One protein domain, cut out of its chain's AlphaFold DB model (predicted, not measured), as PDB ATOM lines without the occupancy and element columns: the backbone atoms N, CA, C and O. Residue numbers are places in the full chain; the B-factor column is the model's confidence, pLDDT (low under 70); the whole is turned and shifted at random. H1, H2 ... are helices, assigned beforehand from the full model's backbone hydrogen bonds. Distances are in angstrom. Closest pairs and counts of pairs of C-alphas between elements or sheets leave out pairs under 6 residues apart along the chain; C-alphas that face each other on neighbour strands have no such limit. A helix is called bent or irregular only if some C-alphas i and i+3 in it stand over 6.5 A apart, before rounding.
ATOM      1  N   GLU A  35      57.233 -29.688 -40.878       88.44
ATOM      2  CA  GLU A  35      57.387 -28.580 -39.933       88.44
ATOM      3  C   GLU A  35      56.700 -27.311 -40.449       88.44
ATOM      4  O   GLU A  35      55.825 -26.780 -39.763       88.44
ATOM      5  N   ASP A  36      56.919 -26.955 -41.719       89.94
ATOM      6  CA  ASP A  36      56.172 -25.897 -42.420       89.94
ATOM      7  C   ASP A  36      54.653 -26.068 -42.269       89.94
ATOM      8  O   ASP A  36      53.915 -25.133 -41.944       89.94
ATOM      9  N   ARG A  37      54.158 -27.290 -42.506       93.50
ATOM     10  CA  ARG A  37      52.723 -27.590 -42.417       93.50
ATOM     11  C   ARG A  37      52.191 -27.470 -40.994       93.50
ATOM     12  O   ARG A  37      51.010 -27.164 -40.849       93.50
ATOM     13  N   LYS A  38      52.997 -27.732 -39.960       94.25
ATOM     14  CA  LYS A  38      52.574 -27.545 -38.561       94.25
ATOM     15  C   LYS A  38      52.329 -26.067 -38.272       94.25
ATOM     16  O   LYS A  38      51.246 -25.737 -37.797       94.25
ATOM     17  N   VAL A  39      53.262 -25.197 -38.658       94.00
ATOM     18  CA  VAL A  39      53.130 -23.742 -38.471       94.00
ATOM     19  C   VAL A  39      51.926 -23.196 -39.240       94.00
ATOM     20  O   VAL A  39      51.083 -22.498 -38.676       94.00
ATOM     21  N   LEU A  40      51.751 -23.603 -40.502       94.06
ATOM     22  CA  LEU A  40      50.577 -23.211 -41.293       94.06
ATOM     23  C   LEU A  40      49.254 -23.676 -40.663       94.06
ATOM     24  O   LEU A  40      48.278 -22.928 -40.667       94.06
ATOM     25  N   LYS A  41      49.205 -24.897 -40.114       95.19
ATOM     26  CA  LYS A  41      48.020 -25.400 -39.400       95.19
ATOM     27  C   LYS A  41      47.740 -24.605 -38.127       95.19
ATOM     28  O   LYS A  41      46.570 -24.354 -37.851       95.19
ATOM     29  N   SER A  42      48.779 -24.196 -37.397       94.56
ATOM     30  CA  SER A  42      48.629 -23.332 -36.224       94.56
ATOM     31  C   SER A  42      47.984 -22.003 -36.613       94.56
ATOM     32  O   SER A  42      46.953 -21.630 -36.060       94.56
ATOM     33  N   ILE A  43      48.488 -21.328 -37.649       93.25
ATOM     34  CA  ILE A  43      47.878 -20.078 -38.131       93.25
ATOM     35  C   ILE A  43      46.438 -20.299 -38.580       93.25
ATOM     36  O   ILE A  43      45.552 -19.538 -38.201       93.25
ATOM     37  N   LEU A  44      46.190 -21.350 -39.366       94.56
ATOM     38  CA  LEU A  44      44.848 -21.663 -39.846       94.56
ATOM     39  C   LEU A  44      43.860 -21.846 -38.688       94.56
ATOM     40  O   LEU A  44      42.726 -21.380 -38.784       94.56
ATOM     41  N   TYR A  45      44.283 -22.499 -37.605       94.88
ATOM     42  CA  TYR A  45      43.479 -22.661 -36.397       94.88
ATOM     43  C   TYR A  45      43.103 -21.305 -35.781       94.88
ATOM     44  O   TYR A  45      41.920 -21.045 -35.555       94.88
ATOM     45  N   HIS A  46      44.073 -20.407 -35.597       91.94
ATOM     46  CA  HIS A  46      43.820 -19.076 -35.036       91.94
ATOM     47  C   HIS A  46      42.921 -18.222 -35.942       91.94
ATOM     48  O   HIS A  46      41.980 -17.593 -35.456       91.94
ATOM     49  N   LEU A  47      43.137 -18.257 -37.262       91.75
ATOM     50  CA  LEU A  47      42.282 -17.559 -38.229       91.75
ATOM     51  C   LEU A  47      40.840 -18.094 -38.206       91.75
ATOM     52  O   LEU A  47      39.891 -17.311 -38.231       91.75
ATOM     53  N   LEU A  48      40.649 -19.417 -38.129       93.06
ATOM     54  CA  LEU A  48      39.320 -20.033 -38.030       93.06
ATOM     55  C   LEU A  48      38.605 -19.660 -36.730       93.06
ATOM     56  O   LEU A  48      37.402 -19.396 -36.761       93.06
ATOM     57  N   ASN A  49      39.324 -19.615 -35.611       89.19
ATOM     58  CA  ASN A  49      38.765 -19.178 -34.335       89.19
ATOM     59  C   ASN A  49      38.351 -17.704 -34.381       89.19
ATOM     60  O   ASN A  49      37.222 -17.384 -34.012       89.19
ATOM     61  N   ALA A  50      39.208 -16.828 -34.915       87.69
ATOM     62  CA  ALA A  50      38.869 -15.421 -35.120       87.69
ATOM     63  C   ALA A  50      37.628 -15.279 -36.021       87.69
ATOM     64  O   ALA A  50      36.713 -14.516 -35.709       87.69
ATOM     65  N   TYR A  51      37.534 -16.082 -37.087       89.81
ATOM     66  CA  TYR A  51      36.374 -16.093 -37.979       89.81
ATOM     67  C   TYR A  51      35.114 -16.558 -37.259       89.81
ATOM     68  O   TYR A  51      34.056 -15.954 -37.419       89.81
ATOM     69  N   ALA A  52      35.206 -17.613 -36.453       87.12
ATOM     70  CA  ALA A  52      34.075 -18.115 -35.689       87.12
ATOM     71  C   ALA A  52      33.571 -17.078 -34.672       87.12
ATOM     72  O   ALA A  52      32.357 -16.907 -34.551       87.12
ATOM     73  N   LEU A  53      34.470 -16.366 -33.983       82.06
ATOM     74  CA  LEU A  53      34.116 -15.287 -33.055       82.06
ATOM     75  C   LEU A  53      33.426 -14.125 -33.777       82.06
ATOM     76  O   LEU A  53      32.304 -13.762 -33.429       82.06
ATOM     77  N   LEU A  54      34.041 -13.614 -34.845       81.62
ATOM     78  CA  LEU A  54      33.466 -12.567 -35.695       81.62
ATOM     79  C   LEU A  54      32.091 -12.949 -36.235       81.62
ATOM     80  O   LEU A  54      31.159 -12.148 -36.236       81.62
ATOM     81  N   HIS A  55      31.951 -14.192 -36.690       83.44
ATOM     82  CA  HIS A  55      30.700 -14.679 -37.241       83.44
ATOM     83  C   HIS A  55      29.601 -14.726 -36.171       83.44
ATOM     84  O   HIS A  55      28.463 -14.359 -36.457       83.44
ATOM     85  N   LYS A  56      29.918 -15.131 -34.934       77.81
ATOM     86  CA  LYS A  56      28.958 -15.122 -33.813       77.81
ATOM     87  C   LYS A  56      28.463 -13.713 -33.464       77.81
ATOM     88  O   LYS A  56      27.325 -13.583 -33.029       77.81
ATOM     89  N   LEU A  57      29.283 -12.689 -33.698       74.44
ATOM     90  CA  LEU A  57      28.962 -11.278 -33.444       74.44
ATOM     91  C   LEU A  57      28.259 -10.583 -34.622       74.44
ATOM     92  O   LEU A  57      27.926  -9.402 -34.540       74.44
ATOM     93  N   ARG A  58      28.028 -11.286 -35.740       76.44
ATOM     94  CA  ARG A  58      27.357 -10.706 -36.908       76.44
ATOM     95  C   ARG A  58      25.923 -10.307 -36.558       76.44
ATOM     96  O   ARG A  58      25.182 -11.103 -35.984       76.44
ATOM     97  N   LYS A  59      25.516  -9.109 -36.992       67.94
ATOM     98  CA  LYS A  59      24.191  -8.532 -36.728       67.94
ATOM     99  C   LYS A  59      23.037  -9.484 -37.050       67.94
ATOM    100  O   LYS A  59      22.170  -9.644 -36.207       67.94
ATOM    101  N   ASP A  60      23.058 -10.176 -38.189       69.69
ATOM    102  CA  ASP A  60      21.980 -11.115 -38.548       69.69
ATOM    103  C   ASP A  60      21.792 -12.224 -37.506       69.69
ATOM    104  O   ASP A  60      20.671 -12.637 -37.232       69.69
ATOM    105  N   ASN A  61      22.886 -12.702 -36.904       67.69
ATOM    106  CA  ASN A  61      22.820 -13.733 -35.871       67.69
ATOM    107  C   ASN A  61      22.272 -13.170 -34.558       67.69
ATOM    108  O   ASN A  61      21.601 -13.895 -33.830       67.69
ATOM    109  N   LEU A  62      22.538 -11.894 -34.271       67.75
ATOM    110  CA  LEU A  62      22.016 -11.190 -33.102       67.75
ATOM    111  C   LEU A  62      20.534 -10.834 -33.273       67.75
ATOM    112  O   LEU A  62      19.748 -11.058 -32.359       67.75
ATOM    113  N   ASP A  63      20.128 -10.352 -34.448       69.50
ATOM    114  CA  ASP A  63      18.729 -10.050 -34.760       69.50
ATOM    115  C   ASP A  63      17.880 -11.336 -34.815       69.50
ATOM    116  O   ASP A  63      16.736 -11.341 -34.361       69.50
ATOM    117  N   GLU A  64      18.429 -12.450 -35.311       70.38
ATOM    118  CA  GLU A  64      17.759 -13.757 -35.274       70.38
ATOM    119  C   GLU A  64      17.664 -14.314 -33.846       70.38
ATOM    120  O   GLU A  64      16.598 -14.782 -33.444       70.38
ATOM    121  N   ALA A  65      18.739 -14.216 -33.051       66.44
ATOM    122  CA  ALA A  65      18.702 -14.568 -31.630       66.44
ATOM    123  C   ALA A  65      17.616 -13.779 -30.898       66.44
ATOM    124  O   ALA A  65      16.793 -14.353 -30.187       66.44
ATOM    125  N   TYR A  66      17.564 -12.476 -31.156       70.00
ATOM    126  CA  TYR A  66      16.571 -11.568 -30.611       70.00
ATOM    127  C   TYR A  66      15.139 -11.951 -31.001       70.00
ATOM    128  O   TYR A  66      14.267 -12.010 -30.137       70.00
ATOM    129  N   ARG A  67      14.880 -12.266 -32.278       73.25
ATOM    130  CA  ARG A  67      13.552 -12.717 -32.736       73.25
ATOM    131  C   ARG A  67      13.110 -14.008 -32.056       73.25
ATOM    132  O   ARG A  67      11.943 -14.135 -31.693       73.25
ATOM    133  N   GLN A  68      14.026 -14.955 -31.868       71.06
ATOM    134  CA  GLN A  68      13.713 -16.223 -31.210       71.06
ATOM    135  C   GLN A  68      13.463 -16.044 -29.710       71.06
ATOM    136  O   GLN A  68      12.515 -16.622 -29.181       71.06
ATOM    137  N   ILE A  69      14.246 -15.196 -29.040       68.88
ATOM    138  CA  ILE A  69      13.994 -14.813 -27.645       68.88
ATOM    139  C   ILE A  69      12.618 -14.147 -27.535       68.88
ATOM    140  O   ILE A  69      11.801 -14.593 -26.737       68.88
ATOM    141  N   TYR A  70      12.317 -13.168 -28.395       70.38
ATOM    142  CA  TYR A  70      11.013 -12.499 -28.440       70.38
ATOM    143  C   TYR A  70       9.854 -13.485 -28.566       70.38
ATOM    144  O   TYR A  70       8.886 -13.389 -27.819       70.38
ATOM    145  N   SER A  71       9.969 -14.465 -29.465       73.94
ATOM    146  CA  SER A  71       8.908 -15.456 -29.670       73.94
ATOM    147  C   SER A  71       8.629 -16.326 -28.439       73.94
ATOM    148  O   SER A  71       7.533 -16.862 -28.327       73.94
ATOM    149  N   ARG A  72       9.588 -16.437 -27.508       72.00
ATOM    150  CA  ARG A  72       9.477 -17.262 -26.295       72.00
ATOM    151  C   ARG A  72       9.122 -16.482 -25.037       72.00
ATOM    152  O   ARG A  72       8.720 -17.091 -24.055       72.00
ATOM    153  N   ILE A  73       9.262 -15.157 -25.034       70.25
ATOM    154  CA  ILE A  73       8.898 -14.341 -23.868       70.25
ATOM    155  C   ILE A  73       7.414 -14.516 -23.492       70.25
ATOM    156  O   ILE A  73       7.172 -14.781 -22.320       70.25
ATOM    157  N   PRO A  74       6.435 -14.482 -24.421       70.19
ATOM    158  CA  PRO A  74       5.028 -14.705 -24.077       70.19
ATOM    159  C   PRO A  74       4.767 -16.082 -23.452       70.19
ATOM    160  O   PRO A  74       3.906 -16.213 -22.591       70.19
ATOM    161  N   GLU A  75       5.535 -17.102 -23.855       72.56
ATOM    162  CA  GLU A  75       5.466 -18.449 -23.271       72.56
ATOM    163  C   GLU A  75       6.018 -18.489 -21.834       72.56
ATOM    164  O   GLU A  75       5.623 -19.347 -21.049       72.56
ATOM    165  N   LEU A  76       6.932 -17.574 -21.489       66.31
ATOM    166  CA  LEU A  76       7.610 -17.512 -20.190       66.31
ATOM    167  C   LEU A  76       6.934 -16.556 -19.198       66.31
ATOM    168  O   LEU A  76       6.915 -16.853 -18.006       66.31
ATOM    169  N   SER A  77       6.416 -15.414 -19.659       66.75
ATOM    170  CA  SER A  77       5.805 -14.385 -18.805       66.75
ATOM    171  C   SER A  77       4.277 -14.411 -18.801       66.75
ATOM    172  O   SER A  77       3.676 -13.819 -17.911       66.75
ATOM    173  N   GLY A  78       3.634 -15.053 -19.784       64.94
ATOM    174  CA  GLY A  78       2.176 -15.025 -19.954       64.94
ATOM    175  C   GLY A  78       1.613 -13.689 -20.460       64.94
ATOM    176  O   GLY A  78       0.418 -13.602 -20.732       64.94
ATOM    177  N   GLU A  79       2.456 -12.666 -20.638       65.75
ATOM    178  CA  GLU A  79       2.065 -11.321 -21.072       65.75
ATOM    179  C   GLU A  79       2.747 -10.926 -22.386       65.75
ATOM    180  O   GLU A  79       3.914 -11.242 -22.641       65.75
ATOM    181  N   ALA A  80       2.012 -10.198 -23.230       65.19
ATOM    182  CA  ALA A  80       2.557  -9.625 -24.451       65.19
ATOM    183  C   ALA A  80       3.491  -8.459 -24.095       65.19
ATOM    184  O   ALA A  80       3.049  -7.414 -23.626       65.19
ATOM    185  N   VAL A  81       4.789  -8.634 -24.334       66.94
ATOM    186  CA  VAL A  81       5.779  -7.582 -24.088       66.94
ATOM    187  C   VAL A  81       5.755  -6.558 -25.218       66.94
ATOM    188  O   VAL A  81       5.900  -6.903 -26.394       66.94
ATOM    189  N   GLU A  82       5.598  -5.283 -24.859       73.31
ATOM    190  CA  GLU A  82       5.609  -4.179 -25.814       73.31
ATOM    191  C   GLU A  82       6.950  -4.074 -26.548       73.31
ATOM    192  O   GLU A  82       8.039  -4.192 -25.978       73.31
ATOM    193  N   LYS A  83       6.871  -3.776 -27.847       68.75
ATOM    194  CA  LYS A  83       8.030  -3.631 -28.740       68.75
ATOM    195  C   LYS A  83       9.041  -2.580 -28.247       68.75
ATOM    196  O   LYS A  83      10.227  -2.682 -28.545       68.75
ATOM    197  N   GLU A  84       8.576  -1.597 -27.481       71.06
ATOM    198  CA  GLU A  84       9.384  -0.505 -26.936       71.06
ATOM    199  C   GLU A  84      10.249  -0.937 -25.736       71.06
ATOM    200  O   GLU A  84      11.391  -0.497 -25.603       71.06
ATOM    201  N   PHE A  85       9.769  -1.864 -24.898       68.50
ATOM    202  CA  PHE A  85      10.580  -2.494 -23.844       68.50
ATOM    203  C   PHE A  85      11.732  -3.307 -24.448       68.50
ATOM    204  O   PHE A  85      12.865  -3.301 -23.981       68.50
ATOM    205  N   LEU A  86      11.446  -3.962 -25.560       63.75
ATOM    206  CA  LEU A  86      12.368  -4.796 -26.313       63.75
ATOM    207  C   LEU A  86      13.512  -4.007 -26.963       63.75
ATOM    208  O   LEU A  86      14.671  -4.416 -26.863       63.75
ATOM    209  N   GLU A  87      13.219  -2.839 -27.534       67.62
ATOM    210  CA  GLU A  87      14.246  -1.891 -27.994       67.62
ATOM    211  C   GLU A  87      15.161  -1.444 -26.836       67.62
ATOM    212  O   GLU A  87      16.373  -1.329 -27.024       67.62
ATOM    213  N   LYS A  88      14.613  -1.277 -25.622       67.00
ATOM    214  CA  LYS A  88      15.383  -0.909 -24.417       67.00
ATOM    215  C   LYS A  88      16.263  -2.047 -23.889       67.00
ATOM    216  O   LYS A  88      17.338  -1.776 -23.363       67.00
ATOM    217  N   VAL A  89      15.848  -3.308 -24.042       67.31
ATOM    218  CA  VAL A  89      16.601  -4.489 -23.563       67.31
ATOM    219  C   VAL A  89      17.580  -5.025 -24.617       67.31
ATOM    220  O   VAL A  89      18.547  -5.709 -24.278       67.31
ATOM    221  N   LYS A  90      17.402  -4.683 -25.899       67.94
ATOM    222  CA  LYS A  90      18.297  -5.090 -26.998       67.94
ATOM    223  C   LYS A  90      19.798  -4.849 -26.725       67.94
ATOM    224  O   LYS A  90      20.582  -5.746 -27.035       67.94
ATOM    225  N   PRO A  91      20.238  -3.717 -26.144       67.75
ATOM    226  CA  PRO A  91      21.646  -3.506 -25.803       67.75
ATOM    227  C   PRO A  91      22.152  -4.501 -24.752       67.75
ATOM    228  O   PRO A  91      23.211  -5.093 -24.940       67.75
ATOM    229  N   VAL A  92      21.359  -4.752 -23.703       68.50
ATOM    230  CA  VAL A  92      21.671  -5.709 -22.623       68.50
ATOM    231  C   VAL A  92      21.796  -7.127 -23.182       68.50
ATOM    232  O   VAL A  92      22.700  -7.879 -22.840       68.50
ATOM    233  N   LEU A  93      20.918  -7.475 -24.118       67.81
ATOM    234  CA  LEU A  93      20.933  -8.741 -24.841       67.81
ATOM    235  C   LEU A  93      22.201  -8.960 -25.664       67.81
ATOM    236  O   LEU A  93      22.808 -10.033 -25.614       67.81
ATOM    237  N   ILE A  94      22.599  -7.936 -26.419       69.31
ATOM    238  CA  ILE A  94      23.847  -7.949 -27.183       69.31
ATOM    239  C   ILE A  94      25.032  -8.107 -26.227       69.31
ATOM    240  O   ILE A  94      25.936  -8.888 -26.521       69.31
ATOM    241  N   GLN A  95      24.989  -7.440 -25.075       68.56
ATOM    242  CA  GLN A  95      25.981  -7.563 -24.010       68.56
ATOM    243  C   GLN A  95      26.087  -9.000 -23.480       68.56
ATOM    244  O   GLN A  95      27.167  -9.582 -23.551       68.56
ATOM    245  N   VAL A  96      24.986  -9.619 -23.044       70.19
ATOM    246  CA  VAL A  96      24.992 -10.992 -22.499       70.19
ATOM    247  C   VAL A  96      25.500 -11.995 -23.535       70.19
ATOM    248  O   VAL A  96      26.262 -12.915 -23.219       70.19
ATOM    249  N   GLN A  97      25.107 -11.826 -24.800       70.19
ATOM    250  CA  GLN A  97      25.595 -12.691 -25.867       70.19
ATOM    251  C   GLN A  97      27.088 -12.476 -26.127       70.19
ATOM    252  O   GLN A  97      27.820 -13.460 -26.253       70.19
ATOM    253  N   ALA A  98      27.552 -11.232 -26.180       69.94
ATOM    254  CA  ALA A  98      28.964 -10.924 -26.347       69.94
ATOM    255  C   ALA A  98      29.805 -11.470 -25.181       69.94
ATOM    256  O   ALA A  98      30.778 -12.160 -25.459       69.94
ATOM    257  N   GLU A  99      29.393 -11.312 -23.919       70.06
ATOM    258  CA  GLU A  99      30.057 -11.922 -22.750       70.06
ATOM    259  C   GLU A  99      30.091 -13.455 -22.830       70.06
ATOM    260  O   GLU A  99      31.110 -14.085 -22.555       70.06
ATOM    261  N   SER A 100      28.991 -14.085 -23.258       70.75
ATOM    262  CA  SER A 100      28.938 -15.548 -23.399       70.75
ATOM    263  C   SER A 100      29.884 -16.084 -24.480       70.75
ATOM    264  O   SER A 100      30.350 -17.222 -24.396       70.75
ATOM    265  N   VAL A 101      30.141 -15.276 -25.511       70.38
ATOM    266  CA  VAL A 101      31.001 -15.625 -26.647       70.38
ATOM    267  C   VAL A 101      32.456 -15.245 -26.379       70.38
ATOM    268  O   VAL A 101      33.353 -15.918 -26.886       70.38
ATOM    269  N   LEU A 102      32.672 -14.183 -25.609       69.88
ATOM    270  CA  LEU A 102      33.953 -13.557 -25.335       69.88
ATOM    271  C   LEU A 102      34.245 -13.666 -23.834       69.88
ATOM    272  O   LEU A 102      34.163 -12.686 -23.098       69.88
ATOM    273  N   GLN A 103      34.603 -14.862 -23.370       69.88
ATOM    274  CA  GLN A 103      35.257 -14.968 -22.068       69.88
ATOM    275  C   GLN A 103      36.618 -14.271 -22.195       69.88
ATOM    276  O   GLN A 103      37.391 -14.615 -23.087       69.88
ATOM    277  N   GLY A 104      36.886 -13.249 -21.374       64.62
ATOM    278  CA  GLY A 104      38.012 -12.316 -21.574       64.62
ATOM    279  C   GLY A 104      39.372 -12.993 -21.803       64.62
ATOM    280  O   GLY A 104      40.128 -12.582 -22.684       64.62
ATOM    281  N   ASP A 105      39.636 -14.094 -21.100       70.69
ATOM    282  CA  ASP A 105      40.865 -14.884 -21.239       70.69
ATOM    283  C   ASP A 105      41.032 -15.533 -22.619       70.69
ATOM    284  O   ASP A 105      42.155 -15.670 -23.111       70.69
ATOM    285  N   ASP A 106      39.938 -15.943 -23.261       80.19
ATOM    286  CA  ASP A 106      39.986 -16.642 -24.547       80.19
ATOM    287  C   ASP A 106      40.430 -15.704 -25.670       80.19
ATOM    288  O   ASP A 106      41.133 -16.126 -26.592       80.19
ATOM    289  N   LEU A 107      40.065 -14.420 -25.584       84.25
ATOM    290  CA  LEU A 107      40.441 -13.434 -26.592       84.25
ATOM    291  C   LEU A 107      41.934 -13.098 -26.521       84.25
ATOM    292  O   LEU A 107      42.596 -13.099 -27.562       84.25
ATOM    293  N   SER A 108      42.472 -12.876 -25.314       86.69
ATOM    294  CA  SER A 108      43.909 -12.614 -25.128       86.69
ATOM    295  C   SER A 108      44.740 -13.808 -25.589       86.69
ATOM    296  O   SER A 108      45.649 -13.651 -26.406       86.69
ATOM    297  N   LYS A 109      44.362 -15.027 -25.174       89.62
ATOM    298  CA  LYS A 109      45.026 -16.269 -25.607       89.62
ATOM    299  C   LYS A 109      44.985 -16.437 -27.123       89.62
ATOM    300  O   LYS A 109      45.979 -16.839 -27.727       89.62
ATOM    301  N   LEU A 110      43.856 -16.116 -27.756       88.94
ATOM    302  CA  LEU A 110      43.731 -16.204 -29.206       88.94
ATOM    303  C   LEU A 110      44.620 -15.177 -29.922       88.94
ATOM    304  O   LEU A 110      45.255 -15.517 -30.924       88.94
ATOM    305  N   ARG A 111      44.681 -13.943 -29.410       90.00
ATOM    306  CA  ARG A 111      45.531 -12.872 -29.944       90.00
ATOM    307  C   ARG A 111      47.012 -13.218 -29.821       90.00
ATOM    308  O   ARG A 111      47.751 -13.092 -30.797       90.00
ATOM    309  N   GLU A 112      47.439 -13.673 -28.649       92.38
ATOM    310  CA  GLU A 112      48.818 -14.094 -28.388       92.38
ATOM    311  C   GLU A 112      49.203 -15.305 -29.240       92.38
ATOM    312  O   GLU A 112      50.229 -15.276 -29.922       92.38
ATOM    313  N   GLY A 113      48.347 -16.329 -29.291       91.88
ATOM    314  CA  GLY A 113      48.576 -17.517 -30.112       91.88
ATOM    315  C   GLY A 113      48.659 -17.200 -31.609       91.88
ATOM    316  O   GLY A 113      49.501 -17.759 -32.320       91.88
ATOM    317  N   TYR A 114      47.856 -16.243 -32.090       91.62
ATOM    318  CA  TYR A 114      47.968 -15.732 -33.456       91.62
ATOM    319  C   TYR A 114      49.315 -15.035 -33.688       91.62
ATOM    320  O   TYR A 114      49.991 -15.350 -34.670       91.62
ATOM    321  N   LYS A 115      49.732 -14.132 -32.790       92.94
ATOM    322  CA  LYS A 115      51.013 -13.410 -32.903       92.94
ATOM    323  C   LYS A 115      52.207 -14.357 -32.896       92.94
ATOM    324  O   LYS A 115      53.100 -14.201 -33.728       92.94
ATOM    325  N   GLU A 116      52.208 -15.354 -32.016       94.81
ATOM    326  CA  GLU A 116      53.288 -16.341 -31.981       94.81
ATOM    327  C   GLU A 116      53.287 -17.198 -33.252       94.81
ATOM    328  O   GLU A 116      54.326 -17.346 -33.888       94.81
ATOM    329  N   SER A 117      52.119 -17.649 -33.723       92.12
ATOM    330  CA  SER A 117      52.020 -18.408 -34.980       92.12
ATOM    331  C   SER A 117      52.486 -17.596 -36.198       92.12
ATOM    332  O   SER A 117      53.111 -18.133 -37.115       92.12
ATOM    333  N   LEU A 118      52.203 -16.292 -36.220       92.38
ATOM    334  CA  LEU A 118      52.650 -15.380 -37.272       92.38
ATOM    335  C   LEU A 118      54.168 -15.158 -37.222       92.38
ATOM    336  O   LEU A 118      54.820 -15.106 -38.265       92.38
ATOM    337  N   LYS A 119      54.740 -15.069 -36.021       94.88
ATOM    338  CA  LYS A 119      56.187 -14.970 -35.794       94.88
ATOM    339  C   LYS A 119      56.917 -16.261 -36.164       94.88
ATOM    340  O   LYS A 119      57.995 -16.207 -36.750       94.88
ATOM    341  N   GLU A 120      56.346 -17.425 -35.877       93.94
ATOM    342  CA  GLU A 120      56.871 -18.700 -36.375       93.94
ATOM    343  C   GLU A 120      56.819 -18.755 -37.903       93.94
ATOM    344  O   GLU A 120      57.796 -19.134 -38.552       93.94
ATOM    345  N   LEU A 121      55.714 -18.306 -38.501       92.38
ATOM    346  CA  LEU A 121      55.597 -18.243 -39.953       92.38
ATOM    347  C   LEU A 121      56.580 -17.262 -40.570       92.38
ATOM    348  O   LEU A 121      57.100 -17.564 -41.637       92.38
ATOM    349  N   SER A 122      56.863 -16.120 -39.946       95.19
ATOM    350  CA  SER A 122      57.802 -15.148 -40.510       95.19
ATOM    351  C   SER A 122      59.224 -15.704 -40.601       95.19
ATOM    352  O   SER A 122      59.947 -15.353 -41.534       95.19
ATOM    353  N   ARG A 123      59.595 -16.637 -39.713       94.06
ATOM    354  CA  ARG A 123      60.880 -17.357 -39.764       94.06
ATOM    355  C   ARG A 123      60.981 -18.307 -40.958       94.06
ATOM    356  O   ARG A 123      62.062 -18.459 -41.514       94.06
ATOM    357  N   ILE A 124      59.875 -18.940 -41.350       91.62
ATOM    358  CA  ILE A 124      59.856 -19.955 -42.420       91.62
ATOM    359  C   ILE A 124      59.478 -19.333 -43.776       91.62
ATOM    360  O   ILE A 124      60.038 -19.671 -44.817       91.62
ATOM    361  N   ARG A 125      58.493 -18.432 -43.783       91.38
ATOM    362  CA  ARG A 125      57.865 -17.812 -44.962       91.38
ATOM    363  C   ARG A 125      57.561 -16.326 -44.709       91.38
ATOM    364  O   ARG A 125      56.389 -15.954 -44.594       91.38
ATOM    365  N   PRO A 126      58.581 -15.452 -44.697       92.81
ATOM    366  CA  PRO A 126      58.423 -14.033 -44.363       92.81
ATOM    367  C   PRO A 126      57.436 -13.298 -45.276       92.81
ATOM    368  O   PRO A 126      56.609 -12.536 -44.789       92.81
ATOM    369  N   VAL A 127      57.441 -13.581 -46.583       91.94
ATOM    370  CA  VAL A 127      56.514 -12.953 -47.548       91.94
ATOM    371  C   VAL A 127      55.054 -13.300 -47.243       91.94
ATOM    372  O   VAL A 127      54.168 -12.456 -47.349       91.94
ATOM    373  N   MET A 128      54.793 -14.546 -46.839       91.00
ATOM    374  CA  MET A 128      53.447 -14.988 -46.477       91.00
ATOM    375  C   MET A 128      53.005 -14.387 -45.144       91.00
ATOM    376  O   MET A 128      51.853 -13.985 -45.022       91.00
ATOM    377  N   ALA A 129      53.914 -14.306 -44.171       92.56
ATOM    378  CA  ALA A 129      53.641 -13.645 -42.902       92.56
ATOM    379  C   ALA A 129      53.325 -12.157 -43.109       92.56
ATOM    380  O   ALA A 129      52.334 -11.681 -42.573       92.56
ATOM    381  N   TYR A 130      54.096 -11.464 -43.955       91.69
ATOM    382  CA  TYR A 130      53.834 -10.074 -44.329       91.69
ATOM    383  C   TYR A 130      52.434  -9.910 -44.933       91.69
ATOM    384  O   TYR A 130      51.649  -9.101 -44.448       91.69
ATOM    385  N   TYR A 131      52.086 -10.739 -45.924       88.25
ATOM    386  CA  TYR A 131      50.764 -10.688 -46.550       88.25
ATOM    387  C   TYR A 131      49.634 -10.887 -45.534       88.25
ATOM    388  O   TYR A 131      48.715 -10.083 -45.505       88.25
ATOM    389  N   ILE A 132      49.728 -11.913 -44.679       86.31
ATOM    390  CA  ILE A 132      48.708 -12.219 -43.661       86.31
ATOM    391  C   ILE A 132      48.621 -11.120 -42.591       86.31
ATOM    392  O   ILE A 132      47.546 -10.878 -42.047       86.31
ATOM    393  N   SER A 133      49.742 -10.473 -42.264       87.31
ATOM    394  CA  SER A 133      49.768  -9.371 -41.297       87.31
ATOM    395  C   SER A 133      49.137  -8.086 -41.836       87.31
ATOM    396  O   SER A 133      48.616  -7.296 -41.054       87.31
ATOM    397  N   ASP A 134      49.179  -7.888 -43.156       83.50
ATOM    398  CA  ASP A 134      48.688  -6.687 -43.837       83.50
ATOM    399  C   ASP A 134      47.227  -6.838 -44.303       83.50
ATOM    400  O   ASP A 134      46.421  -5.915 -44.177       83.50
ATOM    401  N   SER A 135      46.842  -8.026 -44.788       72.44
ATOM    402  CA  SER A 135      45.508  -8.316 -45.344       72.44
ATOM    403  C   SER A 135      44.384  -8.189 -44.320       72.44
ATOM    404  O   SER A 135      43.269  -7.750 -44.638       72.44
ATOM    405  N   VAL A 136      44.655  -8.576 -43.078       65.31
ATOM    406  CA  VAL A 136      43.722  -8.415 -41.974       65.31
ATOM    407  C   VAL A 136      44.460  -7.672 -40.885       65.31
ATOM    408  O   VAL A 136      45.394  -8.192 -40.282       65.31
ATOM    409  N   ASN A 137      43.978  -6.468 -40.580       75.50
ATOM    410  CA  ASN A 137      44.390  -5.728 -39.398       75.50
ATOM    411  C   ASN A 137      43.818  -6.432 -38.150       75.50
ATOM    412  O   ASN A 137      42.885  -5.954 -37.505       75.50
ATOM    413  N   ILE A 138      44.315  -7.645 -37.884       74.31
ATOM    414  CA  ILE A 138      43.859  -8.546 -36.828       74.31
ATOM    415  C   ILE A 138      44.048  -7.874 -35.476       74.31
ATOM    416  O   ILE A 138      43.186  -8.006 -34.616       74.31
ATOM    417  N   ASP A 139      45.108  -7.083 -35.309       79.19
ATOM    418  CA  ASP A 139      45.289  -6.261 -34.117       79.19
ATOM    419  C   ASP A 139      44.181  -5.211 -33.964       79.19
ATOM    420  O   ASP A 139      43.637  -5.085 -32.868       79.19
ATOM    421  N   ALA A 140      43.785  -4.499 -35.027       80.38
ATOM    422  CA  ALA A 140      42.636  -3.591 -34.950       80.38
ATOM    423  C   ALA A 140      41.340  -4.345 -34.635       80.38
ATOM    424  O   ALA A 140      40.521  -3.870 -33.854       80.38
ATOM    425  N   LEU A 141      41.168  -5.537 -35.202       78.69
ATOM    426  CA  LEU A 141      39.989  -6.368 -34.998       78.69
ATOM    427  C   LEU A 141      39.905  -6.872 -33.547       78.69
ATOM    428  O   LEU A 141      38.869  -6.699 -32.908       78.69
ATOM    429  N   PHE A 142      41.000  -7.391 -32.988       81.75
ATOM    430  CA  PHE A 142      41.094  -7.732 -31.568       81.75
ATOM    431  C   PHE A 142      40.905  -6.512 -30.672       81.75
ATOM    432  O   PHE A 142      40.164  -6.602 -29.707       81.75
ATOM    433  N   SER A 143      41.483  -5.361 -31.021       82.38
ATOM    434  CA  SER A 143      41.303  -4.121 -30.249       82.38
ATOM    435  C   SER A 143      39.841  -3.670 -30.231       82.38
ATOM    436  O   SER A 143      39.362  -3.132 -29.238       82.38
ATOM    437  N   ILE A 144      39.110  -3.878 -31.328       76.94
ATOM    438  CA  ILE A 144      37.673  -3.610 -31.382       76.94
ATOM    439  C   ILE A 144      36.915  -4.600 -30.497       76.94
ATOM    440  O   ILE A 144      36.049  -4.175 -29.741       76.94
ATOM    441  N   LEU A 145      37.252  -5.892 -30.548       76.75
ATOM    442  CA  LEU A 145      36.645  -6.905 -29.679       76.75
ATOM    443  C   LEU A 145      36.918  -6.626 -28.196       76.75
ATOM    444  O   LEU A 145      35.995  -6.694 -27.395       76.75
ATOM    445  N   GLU A 146      38.141  -6.243 -27.834       79.19
ATOM    446  CA  GLU A 146      38.516  -5.831 -26.477       79.19
ATOM    447  C   GLU A 146      37.721  -4.599 -26.030       79.19
ATOM    448  O   GLU A 146      37.199  -4.587 -24.923       79.19
ATOM    449  N   LYS A 147      37.551  -3.592 -26.898       76.31
ATOM    450  CA  LYS A 147      36.707  -2.418 -26.604       76.31
ATOM    451  C   LYS A 147      35.236  -2.779 -26.430       76.31
ATOM    452  O   LYS A 147      34.580  -2.212 -25.564       76.31
ATOM    453  N   ILE A 148      34.728  -3.709 -27.240       70.25
ATOM    454  CA  ILE A 148      33.371  -4.244 -27.098       70.25
ATOM    455  C   ILE A 148      33.234  -4.886 -25.712       70.25
ATOM    456  O   ILE A 148      32.319  -4.531 -24.982       70.25
ATOM    457  N   ILE A 149      34.168  -5.758 -25.321       70.62
ATOM    458  CA  ILE A 149      34.159  -6.424 -24.007       70.62
ATOM    459  C   ILE A 149      34.288  -5.413 -22.864       70.62
ATOM    460  O   ILE A 149      33.534  -5.494 -21.901       70.62
ATOM    461  N   GLY A 150      35.213  -4.457 -22.967       69.19
ATOM    462  CA  GLY A 150      35.443  -3.437 -21.942       69.19
ATOM    463  C   GLY A 150      34.216  -2.555 -21.718       69.19
ATOM    464  O   GLY A 150      33.759  -2.423 -20.588       69.19
ATOM    465  N   GLY A 151      33.613  -2.045 -22.799       66.12
ATOM    466  CA  GLY A 151      32.389  -1.243 -22.706       66.12
ATOM    467  C   GLY A 151      31.188  -2.032 -22.175       66.12
ATOM    468  O   GLY A 151      30.304  -1.469 -21.535       66.12
ATOM    469  N   ILE A 152      31.166  -3.348 -22.402       62.88
ATOM    470  CA  ILE A 152      30.162  -4.251 -21.837       62.88
ATOM    471  C   ILE A 152      30.381  -4.465 -20.327       62.88
ATOM    472  O   ILE A 152      29.436  -4.349 -19.548       62.88
ATOM    473  N   ALA A 153      31.615  -4.727 -19.895       61.97
ATOM    474  CA  ALA A 153      31.930  -4.933 -18.482       61.97
ATOM    475  C   ALA A 153      31.605  -3.687 -17.637       61.97
ATOM    476  O   ALA A 153      31.035  -3.806 -16.553       61.97
ATOM    477  N   GLU A 154      31.894  -2.492 -18.156       62.66
ATOM    478  CA  GLU A 154      31.539  -1.226 -17.503       62.66
ATOM    479  C   GLU A 154      30.012  -1.041 -17.420       62.66
ATOM    480  O   GLU A 154      29.487  -0.680 -16.361       62.66
ATOM    481  N   ALA A 155      29.280  -1.415 -18.477       56.16
ATOM    482  CA  ALA A 155      27.819  -1.373 -18.508       56.16
ATOM    483  C   ALA A 155      27.142  -2.251 -17.449       56.16
ATOM    484  O   ALA A 155      26.115  -1.855 -16.893       56.16
ATOM    485  N   ALA A 156      27.726  -3.414 -17.139       53.81
ATOM    486  CA  ALA A 156      27.208  -4.327 -16.118       53.81
ATOM    487  C   ALA A 156      27.281  -3.745 -14.693       53.81
ATOM    488  O   ALA A 156      26.521  -4.159 -13.820       53.81
ATOM    489  N   THR A 157      28.183  -2.785 -14.446       59.12
ATOM    490  CA  THR A 157      28.479  -2.273 -13.095       59.12
ATOM    491  C   THR A 157      27.694  -1.028 -12.673       59.12
ATOM    492  O   THR A 157      27.805  -0.624 -11.516       59.12
ATOM    493  N   GLY A 158      26.852  -0.442 -13.537       52.09
ATOM    494  CA  GLY A 158      25.889   0.578 -13.088       52.09
ATOM    495  C   GLY A 158      25.505   1.674 -14.081       52.09
ATOM    496  O   GLY A 158      24.550   2.399 -13.819       52.09
ATOM    497  N   ALA A 159      26.182   1.795 -15.222       55.09
ATOM    498  CA  ALA A 159      25.705   2.611 -16.337       55.09
ATOM    499  C   ALA A 159      26.366   2.141 -17.642       55.09
ATOM    500  O   ALA A 159      27.594   2.137 -17.710       55.09
ATOM    501  N   PRO A 160      25.601   1.750 -18.679       54.16
ATOM    502  CA  PRO A 160      26.176   1.464 -19.986       54.16
ATOM    503  C   PRO A 160      26.913   2.690 -20.497       54.16
ATOM    504  O   PRO A 160      26.279   3.726 -20.672       54.16
ATOM    505  N   ASP A 161      28.221   2.566 -20.747       63.69
ATOM    506  CA  ASP A 161      28.967   3.603 -21.452       63.69
ATOM    507  C   ASP A 161      28.324   3.776 -22.840       63.69
ATOM    508  O   ASP A 161      28.429   2.884 -23.700       63.69
ATOM    509  N   PRO A 162      27.627   4.899 -23.093       61.25
ATOM    510  CA  PRO A 162      26.966   5.113 -24.369       61.25
ATOM    511  C   PRO A 162      27.983   5.167 -25.518       61.25
ATOM    512  O   PRO A 162      27.616   4.855 -26.655       61.25
ATOM    513  N   ALA A 163      29.254   5.494 -25.249       61.66
ATOM    514  CA  ALA A 163      30.311   5.472 -26.255       61.66
ATOM    515  C   ALA A 163      30.704   4.037 -26.644       61.66
ATOM    516  O   ALA A 163      30.798   3.741 -27.840       61.66
ATOM    517  N   GLY A 164      30.852   3.129 -25.676       58.84
ATOM    518  CA  GLY A 164      31.061   1.698 -25.896       58.84
ATOM    519  C   GLY A 164      29.931   1.061 -26.707       58.84
ATOM    520  O   GLY A 164      30.185   0.443 -27.744       58.84
ATOM    521  N   VAL A 165      28.673   1.297 -26.319       62.03
ATOM    522  CA  VAL A 165      27.492   0.778 -27.041       62.03
ATOM    523  C   VAL A 165      27.393   1.356 -28.459       62.03
ATOM    524  O   VAL A 165      27.108   0.625 -29.413       62.03
ATOM    525  N   ALA A 166      27.677   2.650 -28.642       66.25
ATOM    526  CA  ALA A 166      27.704   3.272 -29.965       66.25
ATOM    527  C   ALA A 166      28.834   2.716 -30.846       66.25
ATOM    528  O   ALA A 166      28.625   2.495 -32.042       66.25
ATOM    529  N   ALA A 167      30.011   2.440 -30.275       62.78
ATOM    530  CA  ALA A 167      31.125   1.817 -30.985       62.78
ATOM    531  C   ALA A 167      30.790   0.381 -31.420       62.78
ATOM    532  O   ALA A 167      31.043   0.022 -32.573       62.78
ATOM    533  N   VAL A 168      30.151  -0.403 -30.542       62.41
ATOM    534  CA  VAL A 168      29.651  -1.755 -30.849       62.41
ATOM    535  C   VAL A 168      28.626  -1.689 -31.979       62.41
ATOM    536  O   VAL A 168      28.772  -2.379 -32.983       62.41
ATOM    537  N   SER A 169      27.626  -0.813 -31.859       65.06
ATOM    538  CA  SER A 169      26.566  -0.633 -32.858       65.06
ATOM    539  C   SER A 169      27.119  -0.196 -34.220       65.06
ATOM    540  O   SER A 169      26.736  -0.736 -35.262       65.06
ATOM    541  N   LYS A 170      28.087   0.731 -34.224       69.38
ATOM    542  CA  LYS A 170      28.772   1.191 -35.437       69.38
ATOM    543  C   LYS A 170      29.596   0.079 -36.079       69.38
ATOM    544  O   LYS A 170      29.575  -0.056 -37.297       69.38
ATOM    545  N   TRP A 171      30.301  -0.730 -35.294       63.19
ATOM    546  CA  TRP A 171      31.097  -1.831 -35.836       63.19
ATOM    547  C   TRP A 171      30.238  -3.018 -36.293       63.19
ATOM    548  O   TRP A 171      30.529  -3.649 -37.308       63.19
ATOM    549  N   MET A 172      29.118  -3.260 -35.610       62.91
ATOM    550  CA  MET A 172      28.072  -4.190 -36.033       62.91
ATOM    551  C   MET A 172      27.345  -3.748 -37.308       62.91
ATOM    552  O   MET A 172      26.486  -4.488 -37.803       62.91
ATOM    553  N   GLN A 173      27.660  -2.571 -37.867       69.56
ATOM    554  CA  GLN A 173      27.164  -2.224 -39.188       69.56
ATOM    555  C   GLN A 173      27.584  -3.316 -40.181       69.56
ATOM    556  O   GLN A 173      28.760  -3.697 -40.237       69.56
ATOM    557  N   PRO A 174      26.633  -3.819 -40.986       69.19
ATOM    558  CA  PRO A 174      26.833  -5.007 -41.809       69.19
ATOM    559  C   PRO A 174      28.052  -4.880 -42.726       69.19
ATOM    560  O   PRO A 174      28.773  -5.851 -42.924       69.19
ATOM    561  N   HIS A 175      28.357  -3.666 -43.189       70.44
ATOM    562  CA  HIS A 175      29.460  -3.423 -44.107       70.44
ATOM    563  C   HIS A 175      30.853  -3.679 -43.501       70.44
ATOM    564  O   HIS A 175      31.713  -4.247 -44.175       70.44
ATOM    565  N   MET A 176      31.080  -3.302 -42.234       67.44
ATOM    566  CA  MET A 176      32.378  -3.494 -41.569       67.44
ATOM    567  C   MET A 176      32.592  -4.959 -41.184       67.44
ATOM    568  O   MET A 176      33.659  -5.524 -41.443       67.44
ATOM    569  N   ALA A 177      31.556  -5.591 -40.628       74.12
ATOM    570  CA  ALA A 177      31.585  -7.003 -40.270       74.12
ATOM    571  C   ALA A 177      31.770  -7.898 -41.508       74.12
ATOM    572  O   ALA A 177      32.568  -8.837 -41.486       74.12
ATOM    573  N   GLU A 178      31.081  -7.595 -42.611       83.00
ATOM    574  CA  GLU A 178      31.201  -8.354 -43.856       83.00
ATOM    575  C   GLU A 178      32.589  -8.204 -44.487       83.00
ATOM    576  O   GLU A 178      33.175  -9.205 -44.902       83.00
ATOM    577  N   HIS A 179      33.154  -6.992 -44.506       82.38
ATOM    578  CA  HIS A 179      34.508  -6.778 -45.016       82.38
ATOM    579  C   HIS A 179      35.551  -7.549 -44.194       82.38
ATOM    580  O   HIS A 179      36.388  -8.254 -44.765       82.38
ATOM    581  N   GLY A 180      35.465  -7.491 -42.859       83.06
ATOM    582  CA  GLY A 180      36.350  -8.244 -41.964       83.06
ATOM    583  C   GLY A 180      36.242  -9.758 -42.166       83.06
ATOM    584  O   GLY A 180      37.253 -10.436 -42.348       83.06
ATOM    585  N   LEU A 181      35.017 -10.290 -42.228       87.56
ATOM    586  CA  LEU A 181      34.768 -11.713 -42.488       87.56
ATOM    587  C   LEU A 181      35.255 -12.147 -43.874       87.56
ATOM    588  O   LEU A 181      35.794 -13.246 -44.018       87.56
ATOM    589  N   LYS A 182      35.073 -11.309 -44.899       90.00
ATOM    590  CA  LYS A 182      35.516 -11.596 -46.267       90.00
ATOM    591  C   LYS A 182      37.038 -11.635 -46.363       90.00
ATOM    592  O   LYS A 182      37.557 -12.574 -46.968       90.00
ATOM    593  N   SER A 183      37.730 -10.671 -45.751       88.62
ATOM    594  CA  SER A 183      39.196 -10.657 -45.720       88.62
ATOM    595  C   SER A 183      39.731 -11.889 -44.986       88.62
ATOM    596  O   SER A 183      40.468 -12.691 -45.558       88.62
ATOM    597  N   LEU A 184      39.203 -12.168 -43.791       90.81
ATOM    598  CA  LEU A 184      39.622 -13.326 -43.006       90.81
ATOM    599  C   LEU A 184      39.334 -14.659 -43.714       90.81
ATOM    600  O   LEU A 184      40.132 -15.593 -43.661       90.81
ATOM    601  N   ARG A 185      38.216 -14.754 -44.442       93.12
ATOM    602  CA  ARG A 185      37.893 -15.916 -45.281       93.12
ATOM    603  C   ARG A 185      38.888 -16.097 -46.428       93.12
ATOM    604  O   ARG A 185      39.199 -17.242 -46.770       93.12
ATOM    605  N   SER A 186      39.346 -15.002 -47.035       92.50
ATOM    606  CA  SER A 186      40.378 -15.030 -48.073       92.50
ATOM    607  C   SER A 186      41.677 -15.607 -47.515       92.50
ATOM    608  O   SER A 186      42.211 -16.564 -48.080       92.50
ATOM    609  N   ASP A 187      42.107 -15.131 -46.349       91.38
ATOM    610  CA  ASP A 187      43.341 -15.580 -45.698       91.38
ATOM    611  C   ASP A 187      43.268 -17.038 -45.253       91.38
ATOM    612  O   ASP A 187      44.176 -17.824 -45.525       91.38
ATOM    613  N   ILE A 188      42.143 -17.446 -44.662       94.88
ATOM    614  CA  ILE A 188      41.864 -18.845 -44.317       94.88
ATOM    615  C   ILE A 188      42.005 -19.740 -45.553       94.88
ATOM    616  O   ILE A 188      42.650 -20.789 -45.495       94.88
ATOM    617  N   ARG A 189      41.424 -19.333 -46.690       95.12
ATOM    618  CA  ARG A 189      41.513 -20.097 -47.941       95.12
ATOM    619  C   ARG A 189      42.945 -20.129 -48.466       95.12
ATOM    620  O   ARG A 189      43.405 -21.191 -48.889       95.12
ATOM    621  N   TYR A 190      43.639 -18.998 -48.422       93.75
ATOM    622  CA  TYR A 190      45.023 -18.881 -48.855       93.75
ATOM    623  C   TYR A 190      45.938 -19.825 -48.060       93.75
ATOM    624  O   TYR A 190      46.654 -20.637 -48.652       93.75
ATOM    625  N   VAL A 191      45.847 -19.806 -46.727       94.31
ATOM    626  CA  VAL A 191      46.611 -20.698 -45.841       94.31
ATOM    627  C   VAL A 191      46.227 -22.164 -46.066       94.31
ATOM    628  O   VAL A 191      47.107 -23.018 -46.204       94.31
ATOM    629  N   ALA A 192      44.933 -22.478 -46.175       95.56
ATOM    630  CA  ALA A 192      44.460 -23.851 -46.355       95.56
ATOM    631  C   ALA A 192      44.969 -24.498 -47.653       95.56
ATOM    632  O   ALA A 192      45.399 -25.654 -47.632       95.56
ATOM    633  N   ILE A 193      44.983 -23.753 -48.765       94.88
ATOM    634  CA  ILE A 193      45.517 -24.229 -50.052       94.88
ATOM    635  C   ILE A 193      47.005 -24.579 -49.932       94.88
ATOM    636  O   ILE A 193      47.450 -25.574 -50.506       94.88
ATOM    637  N   ARG A 194      47.776 -23.801 -49.160       92.75
ATOM    638  CA  ARG A 194      49.212 -24.052 -48.942       92.75
ATOM    639  C   ARG A 194      49.488 -25.276 -48.070       92.75
ATOM    640  O   ARG A 194      50.541 -25.888 -48.228       92.75
ATOM    641  N   ILE A 195      48.564 -25.650 -47.185       93.12
ATOM    642  CA  ILE A 195      48.671 -26.881 -46.385       93.12
ATOM    643  C   ILE A 195      48.366 -28.110 -47.248       93.12
ATOM    644  O   ILE A 195      49.095 -29.105 -47.191       93.12
ATOM    645  N   GLY A 196      47.287 -28.048 -48.033       93.88
ATOM    646  CA  GLY A 196      46.912 -29.100 -48.972       93.88
ATOM    647  C   GLY A 196      45.410 -29.167 -49.278       93.88
ATOM    648  O   GLY A 196      44.589 -28.556 -48.590       93.88
ATOM    649  N   PRO A 197      45.019 -29.959 -50.294       94.06
ATOM    650  CA  PRO A 197      43.642 -30.010 -50.791       94.06
ATOM    651  C   PRO A 197      42.646 -30.543 -49.754       94.06
ATOM    652  O   PRO A 197      41.541 -30.019 -49.647       94.06
ATOM    653  N   LEU A 198      43.045 -31.531 -48.944       95.06
ATOM    654  CA  LEU A 198      42.197 -32.079 -47.878       95.06
ATOM    655  C   LEU A 198      41.838 -31.006 -46.844       95.06
ATOM    656  O   LEU A 198      40.668 -30.812 -46.531       95.06
ATOM    657  N   THR A 199      42.828 -30.231 -46.396       95.06
ATOM    658  CA  THR A 199      42.604 -29.120 -45.466       95.06
ATOM    659  C   THR A 199      41.716 -28.042 -46.082       95.06
ATOM    660  O   THR A 199      40.838 -27.520 -45.400       95.06
ATOM    661  N   CYS A 200      41.870 -27.746 -47.375       95.69
ATOM    662  CA  CYS A 200      40.976 -26.826 -48.079       95.69
ATOM    663  C   CYS A 200      39.514 -27.310 -48.075       95.69
ATOM    664  O   CYS A 200      38.604 -26.505 -47.863       95.69
ATOM    665  N   LEU A 201      39.276 -28.610 -48.281       96.12
ATOM    666  CA  LEU A 201      37.933 -29.195 -48.219       96.12
ATOM    667  C   LEU A 201      37.344 -29.121 -46.807       96.12
ATOM    668  O   LEU A 201      36.179 -28.750 -46.647       96.12
ATOM    669  N   ASP A 202      38.137 -29.433 -45.785       95.44
ATOM    670  CA  ASP A 202      37.684 -29.384 -44.394       95.44
ATOM    671  C   ASP A 202      37.349 -27.959 -43.957       95.44
ATOM    672  O   ASP A 202      36.281 -27.714 -43.397       95.44
ATOM    673  N   VAL A 203      38.201 -26.997 -44.310       96.19
ATOM    674  CA  VAL A 203      37.957 -25.568 -44.091       96.19
ATOM    675  C   VAL A 203      36.682 -25.113 -44.793       96.19
ATOM    676  O   VAL A 203      35.850 -24.443 -44.185       96.19
ATOM    677  N   TRP A 204      36.474 -25.510 -46.050       94.75
ATOM    678  CA  TRP A 204      35.251 -25.178 -46.778       94.75
ATOM    679  C   TRP A 204      33.997 -25.731 -46.084       94.75
ATOM    680  O   TRP A 204      33.007 -25.009 -45.937       94.75
ATOM    681  N   ARG A 205      34.047 -26.977 -45.591       93.19
ATOM    682  CA  ARG A 205      32.952 -27.579 -44.811       93.19
ATOM    683  C   ARG A 205      32.703 -26.823 -43.510       93.19
ATOM    684  O   ARG A 205      31.543 -26.577 -43.184       93.19
ATOM    685  N   ILE A 206      33.755 -26.454 -42.780       92.06
ATOM    686  CA  ILE A 206      33.647 -25.693 -41.529       92.06
ATOM    687  C   ILE A 206      33.004 -24.333 -41.804       92.06
ATOM    688  O   ILE A 206      31.984 -24.026 -41.198       92.06
ATOM    689  N   LEU A 207      33.507 -23.564 -42.771       91.38
ATOM    690  CA  LEU A 207      32.944 -22.257 -43.125       91.38
ATOM    691  C   LEU A 207      31.474 -22.360 -43.559       91.38
ATOM    692  O   LEU A 207      30.651 -21.541 -43.150       91.38
ATOM    693  N   LYS A 208      31.118 -23.395 -44.333       89.94
ATOM    694  CA  LYS A 208      29.723 -23.659 -44.715       89.94
ATOM    695  C   LYS A 208      28.850 -23.957 -43.492       89.94
ATOM    696  O   LYS A 208      27.763 -23.399 -43.387       89.94
ATOM    697  N   ARG A 209      29.332 -24.787 -42.556       86.69
ATOM    698  CA  ARG A 209      28.629 -25.109 -41.301       86.69
ATOM    699  C   ARG A 209      28.477 -23.897 -40.387       86.69
ATOM    700  O   ARG A 209      27.418 -23.743 -39.787       86.69
ATOM    701  N   LEU A 210      29.499 -23.048 -40.277       83.44
ATOM    702  CA  LEU A 210      29.435 -21.823 -39.478       83.44
ATOM    703  C   LEU A 210      28.366 -20.877 -40.040       83.44
ATOM    704  O   LEU A 210      27.551 -20.372 -39.274       83.44
ATOM    705  N   ASN A 211      28.287 -20.747 -41.368       80.38
ATOM    706  CA  ASN A 211      27.252 -19.945 -42.022       80.38
ATOM    707  C   ASN A 211      25.833 -20.534 -41.888       80.38
ATOM    708  O   ASN A 211      24.878 -19.767 -41.924       80.38
ATOM    709  N   SER A 212      25.665 -21.859 -41.755       77.19
ATOM    710  CA  SER A 212      24.336 -22.501 -41.746       77.19
ATOM    711  C   SER A 212      23.818 -22.945 -40.370       77.19
ATOM    712  O   SER A 212      22.618 -23.155 -40.222       77.19
ATOM    713  N   GLY A 213      24.695 -23.193 -39.389       59.91
ATOM    714  CA  GLY A 213      24.354 -23.964 -38.182       59.91
ATOM    715  C   GLY A 213      24.601 -23.279 -36.837       59.91
ATOM    716  O   GLY A 213      24.055 -23.734 -35.832       59.91
ATOM    717  N   LEU A 214      25.398 -22.207 -36.783       56.47
ATOM    718  CA  LEU A 214      25.738 -21.565 -35.507       56.47
ATOM    719  C   LEU A 214      24.569 -20.801 -34.880       56.47
ATOM    720  O   LEU A 214      24.519 -20.745 -33.654       56.47
ATOM    721  N   SER A 215      23.619 -20.288 -35.678       55.72
ATOM    722  CA  SER A 215      22.461 -19.578 -35.122       55.72
ATOM    723  C   SER A 215      21.673 -20.504 -34.190       55.72
ATOM    724  O   SER A 215      21.546 -20.213 -33.014       55.72
ATOM    725  N   LYS A 216      21.293 -21.711 -34.620       60.59
ATOM    726  CA  LYS A 216      20.432 -22.592 -33.807       60.59
ATOM    727  C   LYS A 216      21.010 -22.966 -32.433       60.59
ATOM    728  O   LYS A 216      20.283 -22.940 -31.448       60.59
ATOM    729  N   LYS A 217      22.300 -23.325 -32.348       62.66
ATOM    730  CA  LYS A 217      22.923 -23.747 -31.072       62.66
ATOM    731  C   LYS A 217      23.264 -22.577 -30.153       62.66
ATOM    732  O   LYS A 217      23.029 -22.684 -28.955       62.66
ATOM    733  N   ALA A 218      23.829 -21.497 -30.699       58.62
ATOM    734  CA  ALA A 218      24.143 -20.313 -29.901       58.62
ATOM    735  C   ALA A 218      22.855 -19.691 -29.354       58.62
ATOM    736  O   ALA A 218      22.789 -19.388 -28.171       58.62
ATOM    737  N   ILE A 219      21.807 -19.625 -30.181       60.53
ATOM    738  CA  ILE A 219      20.505 -19.112 -29.762       60.53
ATOM    739  C   ILE A 219      19.909 -19.979 -28.655       60.53
ATOM    740  O   ILE A 219      19.528 -19.434 -27.632       60.53
ATOM    741  N   ALA A 220      19.916 -21.311 -28.784       67.50
ATOM    742  CA  ALA A 220      19.414 -22.190 -27.724       67.50
ATOM    743  C   ALA A 220      20.127 -21.975 -26.371       67.50
ATOM    744  O   ALA A 220      19.471 -21.967 -25.333       67.50
ATOM    745  N   ALA A 221      21.451 -21.769 -26.379       67.44
ATOM    746  CA  ALA A 221      22.224 -21.505 -25.165       67.44
ATOM    747  C   ALA A 221      21.910 -20.125 -24.556       67.44
ATOM    748  O   ALA A 221      21.721 -20.021 -23.343       67.44
TER     749      ALA A 221
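What this domain is: This is residues 35 to 221 of the 243 residues of an uncharacterized protein of Mucilaginibacter pedocola (UniProt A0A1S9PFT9). This is an elongated up-and-down bundle of helices, each running against the one before it in the chain, with H1 among H4, H8 and H9, and H5 folding back along the end of H4. At one end H2 and H3 make a loose arm whose tip, residues 74 to 79, sticks out, and the hairpin of H6 and H7 covers one side, with H6 on H3 and H4. The printed part has 187 residues, with nine named helices, H1 to H9, in order along the chain and no named strand; the class is all helix. The whole is compact, with a radius of gyration of the C-alphas of 18.5 A, and spans 61 by 32 by 27 A.

Where its parts are: H1, residues 35 to 56, begins at C-alpha 35 (57.387, -28.580, -39.933) and is 32.0 A long. H2, residues 59 to 77, is irregular, but only just: C-alphas 71 and 74 are 6.8 A apart. H3, residues 83 to 101, is also only just irregular, with C-alphas 88 and 91 6.9 A apart. H4, residues 104 to 124, is 31.1 A long; H5 is residues 126 to 135, H6 138 to 156 and H7 162 to 171. H8, residues 174 to 195, is 31.2 A long. H9, residues 197 to 221, is 34.5 A long and irregular, with C-alphas 212 and 215 7.5 A apart and a kink of 53 degrees near residue 213; it ends at C-alpha 221 (22.224, -21.505, -25.165).

How they stand to each other: H1 touches H4 at a shallow tilt of 33 degrees, only just short of steep, opposite ways; the closest C-alphas, Ile 43 and Ser 117, are 5.5 A apart. H1 touches H8, opposite ways at 20 degrees, closest at the C-alphas of Arg 37 and Ile 195, 5.7 A. H4 and H5 form a hairpin, closest at the C-alphas of Ser 122 and Ala 129, 5.0 A. H8 and H9 form another, closest at the C-alphas of Ala 192 and Cys 200, 4.9 A. H6 touches H4 at 9 degrees, opposite ways, with the C-alphas of Arg 111 and Phe 142 7.0 A apart. H6 and H7 are a hairpin too, with the C-alphas of Gly 151 and Gly 164 4.5 A apart. H2 touches H9 through residues 61 to 68, closest at the C-alphas of Ala 65 and Ile 219, 5.2 A. In H1, H5, H6, H7 and H8 every O i to N i+4 pair is within hydrogen-bond range; the counts are 13 of 15 in H2 and in H3, 16 of 17 in H4 and 17 of 21 in H9.

The domain as a whole: The C-alphas farthest apart, of Glu 79 and Ile 124, are 62.2 A apart. The printed part has no cut, and the links between the helices are tight. The mean pLDDT of the printed part is 78.3; 65 residues are under 70, among them residues 150 to 174 and 213 to 221.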